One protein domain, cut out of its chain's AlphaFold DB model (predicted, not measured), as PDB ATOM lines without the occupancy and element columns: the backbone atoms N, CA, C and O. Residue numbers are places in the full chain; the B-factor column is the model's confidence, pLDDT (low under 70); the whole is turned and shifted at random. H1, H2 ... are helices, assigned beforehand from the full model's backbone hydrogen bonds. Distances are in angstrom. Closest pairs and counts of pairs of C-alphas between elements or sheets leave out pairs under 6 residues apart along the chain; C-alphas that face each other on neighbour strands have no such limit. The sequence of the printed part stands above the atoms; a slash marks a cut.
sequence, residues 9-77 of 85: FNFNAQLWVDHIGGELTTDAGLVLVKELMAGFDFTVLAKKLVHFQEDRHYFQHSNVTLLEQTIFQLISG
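What this domain is: This is residues 9 to 77 of the 85 residues of the protein "Tnp_DDE_dom domain-containing protein" of Lactobacillus rennini DSM 20253 (UniProt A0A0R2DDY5). A loose, open set of three helices: H1 leads through a tight link to H2, and H3 folds back so that its Phe 72 comes close to Leu 30 of H1. Loops stick out at the two ends of the long axis, residues 18 to 23 and 55 to 61. The printed part has 69 residues, all helix in class, with H1, H2, H3 in order and no named strand. It is loose, radius of gyration of the C-alphas 14.7 A, spanning 48 by 24 by 20 A.

Where its parts are: H1, residues 26 to 39, is 20.0 A long and begins at C-alpha 26 (-14.266, -27.653, -0.909). H2 is residues 42 to 49. H3, residues 63 to 75, is 18.4 A long and ends at C-alpha 75 (-12.738, -23.823, -8.957).

How they stand to each other: H1 and H3 are close but not clearly touching, the closest C-alphas, Leu 30 and Phe 72, being 6.9 A apart; they run opposite ways at a steep tilt of 41 degrees. H1 and H2 meet only through their link. H3 touches H2 with residues 64 to 65 alone, closest C-alphas Ala 46 and Val 64, 6.5 A, at a steep tilt of 64 degrees. In H1, H2 and H3 every O i to N i+4 pair is within hydrogen-bond range.

The domain as a whole: The C-alphas farthest apart, Gly 21 and His 57, are 48.6 A apart. The printed part has no cut; H2 to H3 is a long link of 13 residues. Residues 15 to 26 have pLDDT under 70.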
ATOM      1  N   PHE A   9       2.304 -33.761   0.870       75.88
ATOM      2  CA  PHE A   9       2.171 -32.850  -0.256       75.88
ATOM      3  C   PHE A   9       3.521 -32.272  -0.678       75.88
ATOM      4  O   PHE A   9       4.335 -31.881   0.163       75.88
ATOM      5  N   ASN A  10       3.734 -32.163  -1.986       79.38
ATOM      6  CA  ASN A  10       4.895 -31.507  -2.574       79.38
ATOM      7  C   ASN A  10       4.880 -29.996  -2.314       79.38
ATOM      8  O   ASN A  10       5.930 -29.409  -2.059       79.38
ATOM      9  N   PHE A  11       3.702 -29.360  -2.331       79.94
ATOM     10  CA  PHE A  11       3.607 -27.916  -2.072       79.94
ATOM     11  C   PHE A  11       3.799 -27.557  -0.588       79.94
ATOM     12  O   PHE A  11       4.191 -26.432  -0.275       79.94
ATOM     13  N   ASN A  12       3.499 -28.485   0.329       77.12
ATOM     14  CA  ASN A  12       3.689 -28.315   1.768       77.12
ATOM     15  C   ASN A  12       3.809 -29.676   2.475       77.12
ATOM     16  O   ASN A  12       2.813 -30.319   2.800       77.12
ATOM     17  N   ALA A  13       5.039 -30.067   2.803       74.56
ATOM     18  CA  ALA A  13       5.329 -31.361   3.420       74.56
ATOM     19  C   ALA A  13       4.802 -31.526   4.862       74.56
ATOM     20  O   ALA A  13       4.872 -32.634   5.397       74.56
ATOM     21  N   GLN A  14       4.314 -30.455   5.501       73.62
ATOM     22  CA  GLN A  14       3.678 -30.504   6.826       73.62
ATOM     23  C   GLN A  14       2.183 -30.843   6.751       73.62
ATOM     24  O   GLN A  14       1.578 -31.158   7.773       73.62
ATOM     25  N   LEU A  15       1.586 -30.778   5.557       68.50
ATOM     26  CA  LEU A  15       0.222 -31.227   5.317       68.50
ATOM     27  C   LEU A  15       0.220 -32.716   4.936       68.50
ATOM     28  O   LEU A  15       1.057 -33.195   4.168       68.50
ATOM     29  N   TRP A  16      -0.760 -33.433   5.472       60.44
ATOM     30  CA  TRP A  16      -0.987 -34.865   5.307       60.44
ATOM     31  C   TRP A  16      -2.483 -35.096   5.081       60.44
ATOM     32  O   TRP A  16      -3.309 -34.366   5.632       60.44
ATOM     33  N   VAL A  17      -2.829 -36.065   4.231       64.62
ATOM     34  CA  VAL A  17      -4.221 -36.456   3.960       64.62
ATOM     35  C   VAL A  17      -4.434 -37.868   4.450       64.62
ATOM     36  O   VAL A  17      -3.676 -38.766   4.091       64.62
ATOM     37  N   ASP A  18      -5.517 -38.051   5.195       58.84
ATOM     38  CA  ASP A  18      -6.070 -39.359   5.503       58.84
ATOM     39  C   ASP A  18      -7.408 -39.529   4.766       58.84
ATOM     40  O   ASP A  18      -8.213 -38.596   4.677       58.84
ATOM     41  N   HIS A  19      -7.626 -40.699   4.171       57.69
ATOM     42  CA  HIS A  19      -8.773 -40.978   3.311       57.69
ATOM     43  C   HIS A  19      -9.781 -41.861   4.051       57.69
ATOM     44  O   HIS A  19      -9.692 -43.085   4.014       57.69
ATOM     45  N   ILE A  20     -10.788 -41.243   4.674       58.78
ATOM     46  CA  ILE A  20     -11.875 -41.959   5.373       58.78
ATOM     47  C   ILE A  20     -13.039 -42.309   4.410       58.78
ATOM     48  O   ILE A  20     -14.157 -42.578   4.833       58.78
ATOM     49  N   GLY A  21     -12.811 -42.293   3.090       54.88
ATOM     50  CA  GLY A  21     -13.807 -42.694   2.080       54.88
ATOM     51  C   GLY A  21     -15.050 -41.796   1.977       54.88
ATOM     52  O   GLY A  21     -16.029 -42.192   1.351       54.88
ATOM     53  N   GLY A  22     -15.029 -40.615   2.602       65.81
ATOM     54  CA  GLY A  22     -16.109 -39.627   2.553       65.81
ATOM     55  C   GLY A  22     -16.005 -38.659   1.371       65.81
ATOM     56  O   GLY A  22     -15.037 -38.676   0.608       65.81
ATOM     57  N   GLU A  23     -17.009 -37.790   1.240       60.47
ATOM     58  CA  GLU A  23     -16.992 -36.691   0.272       60.47
ATOM     59  C   GLU A  23     -15.872 -35.694   0.588       60.47
ATOM     60  O   GLU A  23     -15.594 -35.366   1.745       60.47
ATOM     61  N   LEU A  24     -15.219 -35.205  -0.463       64.12
ATOM     62  CA  LEU A  24     -14.167 -34.209  -0.347       64.12
ATOM     63  C   LEU A  24     -14.800 -32.833  -0.121       64.12
ATOM     64  O   LEU A  24     -15.572 -32.359  -0.953       64.12
ATOM     65  N   THR A  25     -14.461 -32.178   0.987       68.31
ATOM     66  CA  THR A  25     -14.890 -30.796   1.235       68.31
ATOM     67  C   THR A  25     -14.209 -29.838   0.255       68.31
ATOM     68  O   THR A  25     -13.124 -30.128  -0.254       68.31
ATOM     69  N   THR A  26     -14.813 -28.672   0.005       66.06
ATOM     70  CA  THR A  26     -14.266 -27.653  -0.909       66.06
ATOM     71  C   THR A  26     -12.809 -27.309  -0.587       66.06
ATOM     72  O   THR A  26     -11.963 -27.351  -1.476       66.06
ATOM     73  N   ASP A  27     -12.485 -27.071   0.686       74.25
ATOM     74  CA  ASP A  27     -11.126 -26.713   1.114       74.25
ATOM     75  C   ASP A  27     -10.125 -27.858   0.901       74.25
ATOM     76  O   ASP A  27      -9.004 -27.634   0.438       74.25
ATOM     77  N   ALA A  28     -10.538 -29.104   1.157       75.06
ATOM     78  CA  ALA A  28      -9.719 -30.279   0.868       75.06
ATOM     79  C   ALA A  28      -9.528 -30.482  -0.649       75.06
ATOM     80  O   ALA A  28      -8.451 -30.884  -1.092       75.06
ATOM     81  N   GLY A  29     -10.530 -30.127  -1.460       80.62
ATOM     82  CA  GLY A  29     -10.447 -30.072  -2.920       80.62
ATOM     83  C   GLY A  29      -9.413 -29.075  -3.425       80.62
ATOM     84  O   GLY A  29      -8.569 -29.432  -4.250       80.62
ATOM     85  N   LEU A  30      -9.411 -27.852  -2.891       85.81
ATOM     86  CA  LEU A  30      -8.427 -26.831  -3.263       85.81
ATOM     87  C   LEU A  30      -7.001 -27.255  -2.873       85.81
ATOM     88  O   LEU A  30      -6.061 -27.028  -3.635       85.81
ATOM     89  N   VAL A  31      -6.833 -27.943  -1.743       87.19
ATOM     90  CA  VAL A  31      -5.542 -28.522  -1.340       87.19
ATOM     91  C   VAL A  31      -5.039 -29.556  -2.360       87.19
ATOM     92  O   VAL A  31      -3.865 -29.523  -2.736       87.19
ATOM     93  N   LEU A  32      -5.909 -30.430  -2.878       86.69
ATOM     94  CA  LEU A  32      -5.526 -31.378  -3.935       86.69
ATOM     95  C   LEU A  32      -5.189 -30.679  -5.258       86.69
ATOM     96  O   LEU A  32      -4.252 -31.085  -5.945       86.69
ATOM     97  N   VAL A  33      -5.911 -29.617  -5.615       90.50
ATOM     98  CA  VAL A  33      -5.598 -28.808  -6.804       90.50
ATOM     99  C   VAL A  33      -4.220 -28.156  -6.668       90.50
ATOM    100  O   VAL A  33      -3.437 -28.173  -7.618       90.50
ATOM    101  N   LYS A  34      -3.880 -27.642  -5.480       91.06
ATOM    102  CA  LYS A  34      -2.552 -27.077  -5.199       91.06
ATOM    103  C   LYS A  34      -1.445 -28.120  -5.338       91.06
ATOM    104  O   LYS A  34      -0.384 -27.820  -5.882       91.06
ATOM    105  N   GLU A  35      -1.703 -29.349  -4.906       91.12
ATOM    106  CA  GLU A  35      -0.771 -30.458  -5.095       91.12
ATOM    107  C   GLU A  35      -0.590 -30.840  -6.560       91.12
ATOM    108  O   GLU A  35       0.533 -31.053  -7.010       91.12
ATOM    109  N   LEU A  36      -1.686 -30.893  -7.318       91.88
ATOM    110  CA  LEU A  36      -1.632 -31.143  -8.751       91.88
ATOM    111  C   LEU A  36      -0.766 -30.081  -9.445       91.88
ATOM    112  O   LEU A  36       0.129 -30.435 -10.207       91.88
ATOM    113  N   MET A  37      -0.993 -28.801  -9.134       94.69
ATOM    114  CA  MET A  37      -0.208 -27.675  -9.650       94.69
ATOM    115  C   MET A  37       1.282 -27.778  -9.310       94.69
ATOM    116  O   MET A  37       2.124 -27.458 -10.151       94.69
ATOM    117  N   ALA A  38       1.619 -28.243  -8.105       93.06
ATOM    118  CA  ALA A  38       3.005 -28.508  -7.730       93.06
ATOM    119  C   ALA A  38       3.606 -29.662  -8.545       93.06
ATOM    120  O   ALA A  38       4.741 -29.559  -8.997       93.06
ATOM    121  N   GLY A  39       2.834 -30.722  -8.805       92.88
ATOM    122  CA  GLY A  39       3.288 -31.894  -9.558       92.88
ATOM    123  C   GLY A  39       3.725 -31.618 -11.002       92.88
ATOM    124  O   GLY A  39       4.469 -32.419 -11.564       92.88
ATOM    125  N   PHE A  40       3.297 -30.505 -11.605       92.19
ATOM    126  CA  PHE A  40       3.717 -30.097 -12.952       92.19
ATOM    127  C   PHE A  40       4.468 -28.755 -12.994       92.19
ATOM    128  O   PHE A  40       4.624 -28.174 -14.069       92.19
ATOM    129  N   ASP A  41       4.933 -28.250 -11.847       94.31
ATOM    130  CA  ASP A  41       5.615 -26.955 -11.731       94.31
ATOM    131  C   ASP A  41       4.811 -25.793 -12.348       94.31
ATOM    132  O   ASP A  41       5.315 -25.029 -13.184       94.31
ATOM    133  N   PHE A  42       3.549 -25.637 -11.928       95.25
ATOM    134  CA  PHE A  42       2.607 -24.649 -12.473       95.25
ATOM    135  C   PHE A  42       3.234 -23.268 -12.687       95.25
ATOM    136  O   PHE A  42       3.127 -22.705 -13.774       95.25
ATOM    137  N   THR A  43       3.939 -22.724 -11.689       92.12
ATOM    138  CA  THR A  43       4.547 -21.389 -11.786       92.12
ATOM    139  C   THR A  43       5.560 -21.287 -12.927       92.12
ATOM    140  O   THR A  43       5.630 -20.256 -13.599       92.12
ATOM    141  N   VAL A  44       6.355 -22.333 -13.159       94.31
ATOM    142  CA  VAL A  44       7.363 -22.353 -14.228       94.31
ATOM    143  C   VAL A  44       6.684 -22.460 -15.587       94.31
ATOM    144  O   VAL A  44       7.042 -21.714 -16.501       94.31
ATOM    145  N   LEU A  45       5.696 -23.346 -15.727       96.19
ATOM    146  CA  LEU A  45       4.937 -23.480 -16.972       96.19
ATOM    147  C   LEU A  45       4.156 -22.205 -17.302       96.19
ATOM    148  O   LEU A  45       4.235 -21.724 -18.429       96.19
ATOM    149  N   ALA A  46       3.480 -21.608 -16.322       94.50
ATOM    150  CA  ALA A  46       2.716 -20.380 -16.503       94.50
ATOM    151  C   ALA A  46       3.606 -19.221 -16.972       94.50
ATOM    152  O   ALA A  46       3.249 -18.536 -17.924       94.50
ATOM    153  N   LYS A  47       4.802 -19.054 -16.387       92.31
ATOM    154  CA  LYS A  47       5.781 -18.047 -16.840       92.31
ATOM    155  C   LYS A  47       6.262 -18.264 -18.278       92.31
ATOM    156  O   LYS A  47       6.628 -17.299 -18.935       92.31
ATOM    157  N   LYS A  48       6.321 -19.515 -18.746       94.56
ATOM    158  CA  LYS A  48       6.777 -19.852 -20.105       94.56
ATOM    159  C   LYS A  48       5.675 -19.693 -21.151       94.56
ATOM    160  O   LYS A  48       5.958 -19.296 -22.275       94.56
ATOM    161  N   LEU A  49       4.447 -20.061 -20.797       94.62
ATOM    162  CA  LEU A  49       3.330 -20.152 -21.738       94.62
ATOM    163  C   LEU A  49       2.495 -18.873 -21.789       94.62
ATOM    164  O   LEU A  49       1.934 -18.553 -22.834       94.62
ATOM    165  N   VAL A  50       2.415 -18.136 -20.681       92.38
ATOM    166  CA  VAL A  50       1.565 -16.951 -20.561       92.38
ATOM    167  C   VAL A  50       2.433 -15.705 -20.494       92.38
ATOM    168  O   VAL A  50       3.250 -15.542 -19.591       92.38
ATOM    169  N   HIS A  51       2.225 -14.809 -21.454       89.62
ATOM    170  CA  HIS A  51       2.864 -13.501 -21.477       89.62
ATOM    171  C   HIS A  51       1.866 -12.458 -20.996       89.62
ATOM    172  O   HIS A  51       0.792 -12.301 -21.575       89.62
ATOM    173  N   PHE A  52       2.231 -11.743 -19.938       87.12
ATOM    174  CA  PHE A  52       1.447 -10.630 -19.428       87.12
ATOM    175  C   PHE A  52       2.073  -9.318 -19.887       87.12
ATOM    176  O   PHE A  52       3.284  -9.133 -19.759       87.12
ATOM    177  N   GLN A  53       1.248  -8.408 -20.402       83.38
ATOM    178  CA  GLN A  53       1.646  -7.013 -20.559       83.38
ATOM    179  C   GLN A  53       1.647  -6.374 -19.168       83.38
ATOM    180  O   GLN A  53       0.624  -6.347 -18.484       83.38
ATOM    181  N   GLU A  54       2.822  -5.959 -18.704       76.81
ATOM    182  CA  GLU A  54       3.032  -5.489 -17.336       76.81
ATOM    183  C   GLU A  54       3.187  -3.965 -17.320       76.81
ATOM    184  O   GLU A  54       4.296  -3.444 -17.302       76.81
ATOM    185  N   ASP A  55       2.054  -3.260 -17.307       80.62
ATOM    186  CA  ASP A  55       2.009  -1.788 -17.245       80.62
ATOM    187  C   ASP A  55       1.664  -1.265 -15.836       80.62
ATOM    188  O   ASP A  55       1.461  -0.067 -15.609       80.62
ATOM    189  N   ARG A  56       1.573  -2.164 -14.848       82.88
ATOM    190  CA  ARG A  56       1.135  -1.831 -13.487       82.88
ATOM    191  C   ARG A  56       2.281  -1.203 -12.697       82.88
ATOM    192  O   ARG A  56       3.308  -1.829 -12.464       82.88
ATOM    193  N   HIS A  57       2.073   0.025 -12.224       73.19
ATOM    194  CA  HIS A  57       3.080   0.783 -11.469       73.19
ATOM    195  C   HIS A  57       3.351   0.257 -10.054       73.19
ATOM    196  O   HIS A  57       4.461   0.400  -9.551       73.19
ATOM    197  N   TYR A  58       2.354  -0.347  -9.404       74.56
ATOM    198  CA  TYR A  58       2.476  -0.849  -8.037       74.56
ATOM    199  C   TYR A  58       1.799  -2.209  -7.930       74.56
ATOM    200  O   TYR A  58       0.585  -2.319  -8.101       74.56
ATOM    201  N   PHE A  59       2.576  -3.247  -7.633       80.38
ATOM    202  CA  PHE A  59       2.054  -4.588  -7.390       80.38
ATOM    203  C   PHE A  59       2.840  -5.277  -6.270       80.38
ATOM    204  O   PHE A  59       4.058  -5.154  -6.181       80.38
ATOM    205  N   GLN A  60       2.130  -6.014  -5.411       84.25
ATOM    206  CA  GLN A  60       2.730  -6.882  -4.385       84.25
ATOM    207  C   GLN A  60       2.837  -8.341  -4.855       84.25
ATOM    208  O   GLN A  60       3.664  -9.102  -4.360       84.25
ATOM    209  N   HIS A  61       2.016  -8.729  -5.835       86.50
ATOM    210  CA  HIS A  61       1.941 -10.089  -6.356       86.50
ATOM    211  C   HIS A  61       2.173 -10.107  -7.865       86.50
ATOM    212  O   HIS A  61       1.695  -9.238  -8.597       86.50
ATOM    213  N   SER A  62       2.900 -11.121  -8.333       89.31
ATOM    214  CA  SER A  62       3.144 -11.308  -9.763       89.31
ATOM    215  C   SER A  62       1.852 -11.672 -10.501       89.31
ATOM    216  O   SER A  62       0.957 -12.288  -9.921       89.31
ATOM    217  N   ASN A  63       1.768 -11.365 -11.796       90.94
ATOM    218  CA  ASN A  63       0.632 -11.784 -12.626       90.94
ATOM    219  C   ASN A  63       0.403 -13.305 -12.624       90.94
ATOM    220  O   ASN A  63      -0.734 -13.756 -12.640       90.94
ATOM    221  N   VAL A  64       1.468 -14.104 -12.514       93.06
ATOM    222  CA  VAL A  64       1.359 -15.568 -12.404       93.06
ATOM    223  C   VAL A  64       0.744 -15.991 -11.067       93.06
ATOM    224  O   VAL A  64      -0.046 -16.928 -11.028       93.06
ATOM    225  N   THR A  65       1.059 -15.286  -9.979       91.44
ATOM    226  CA  THR A  65       0.433 -15.511  -8.664       91.44
ATOM    227  C   THR A  65      -1.051 -15.154  -8.695       91.44
ATOM    228  O   THR A  65      -1.873 -15.882  -8.148       91.44
ATOM    229  N   LEU A  66      -1.404 -14.056  -9.366       92.12
ATOM    230  CA  LEU A  66      -2.799 -13.659  -9.538       92.12
ATOM    231  C   LEU A  66      -3.561 -14.651 -10.420       92.12
ATOM    232  O   LEU A  66      -4.674 -15.017 -10.073       92.12
ATOM    233  N   LEU A  67      -2.943 -15.147 -11.496       93.50
ATOM    234  CA  LEU A  67      -3.515 -16.201 -12.335       93.50
ATOM    235  C   LEU A  67      -3.818 -17.461 -11.519       93.50
ATOM    236  O   LEU A  67      -4.909 -18.015 -11.621       93.50
ATOM    237  N   GLU A  68      -2.865 -17.904 -10.699       93.88
ATOM    238  CA  GLU A  68      -3.069 -19.038  -9.801       93.88
ATOM    239  C   GLU A  68      -4.261 -18.799  -8.862       93.88
ATOM    240  O   GLU A  68      -5.150 -19.643  -8.752       93.88
ATOM    241  N   GLN A  69      -4.326 -17.620  -8.239       91.44
ATOM    242  CA  GLN A  69      -5.430 -17.233  -7.362       91.44
ATOM    243  C   GLN A  69      -6.781 -17.207  -8.092       91.44
ATOM    244  O   GLN A  69      -7.775 -17.686  -7.546       91.44
ATOM    245  N   THR A  70      -6.833 -16.699  -9.325       92.06
ATOM    246  CA  THR A  70      -8.051 -16.698 -10.148       92.06
ATOM    247  C   THR A  70      -8.514 -18.119 -10.465       92.06
ATOM    248  O   THR A  70      -9.710 -18.392 -10.402       92.06
ATOM    249  N   ILE A  71      -7.595 -19.051 -10.743       92.12
ATOM    250  CA  ILE A  71      -7.945 -20.465 -10.956       92.12
ATOM    251  C   ILE A  71      -8.569 -21.061  -9.686       92.12
ATOM    252  O   ILE A  71      -9.599 -21.727  -9.773       92.12
ATOM    253  N   PHE A  72      -7.999 -20.787  -8.508       90.31
ATOM    254  CA  PHE A  72      -8.581 -21.244  -7.242       90.31
ATOM    255  C   PHE A  72      -9.981 -20.671  -7.002       90.31
ATOM    256  O   PHE A  72     -10.870 -21.425  -6.618       90.31
ATOM    257  N   GLN A  73     -10.195 -19.382  -7.277       86.06
ATOM    258  CA  GLN A  73     -11.510 -18.736  -7.154       86.06
ATOM    259  C   GLN A  73     -12.547 -19.346  -8.107       86.06
ATOM    260  O   GLN A  73     -13.680 -19.615  -7.705       86.06
ATOM    261  N   LEU A  74     -12.145 -19.615  -9.354       87.81
ATOM    262  CA  LEU A  74     -13.005 -20.245 -10.354       87.81
ATOM    263  C   LEU A  74     -13.430 -21.651  -9.908       87.81
ATOM    264  O   LEU A  74     -14.608 -21.995  -9.981       87.81
ATOM    265  N   ILE A  75     -12.481 -22.452  -9.416       86.12
ATOM    266  CA  ILE A  75     -12.738 -23.823  -8.957       86.12
ATOM    267  C   ILE A  75     -13.585 -23.832  -7.682       86.12
ATOM    268  O   ILE A  75     -14.469 -24.675  -7.545       86.12
ATOM    269  N   SER A  76     -13.354 -22.897  -6.759       82.31
ATOM    270  CA  SER A  76     -14.121 -22.802  -5.513       82.31
ATOM    271  C   SER A  76     -15.541 -22.258  -5.714       82.31
ATOM    272  O   SER A  76     -16.291 -22.150  -4.746       82.31
ATOM    273  N   GLY A  77     -15.914 -21.871  -6.941       80.00
ATOM    274  CA  GLY A  77     -17.213 -21.265  -7.240       80.00
ATOM    275  C   GLY A  77     -17.368 -19.842  -6.695       80.00
ATOM    276  O   GLY A  77     -18.487 -19.339  -6.598       80.00
TER     277      GLY A  77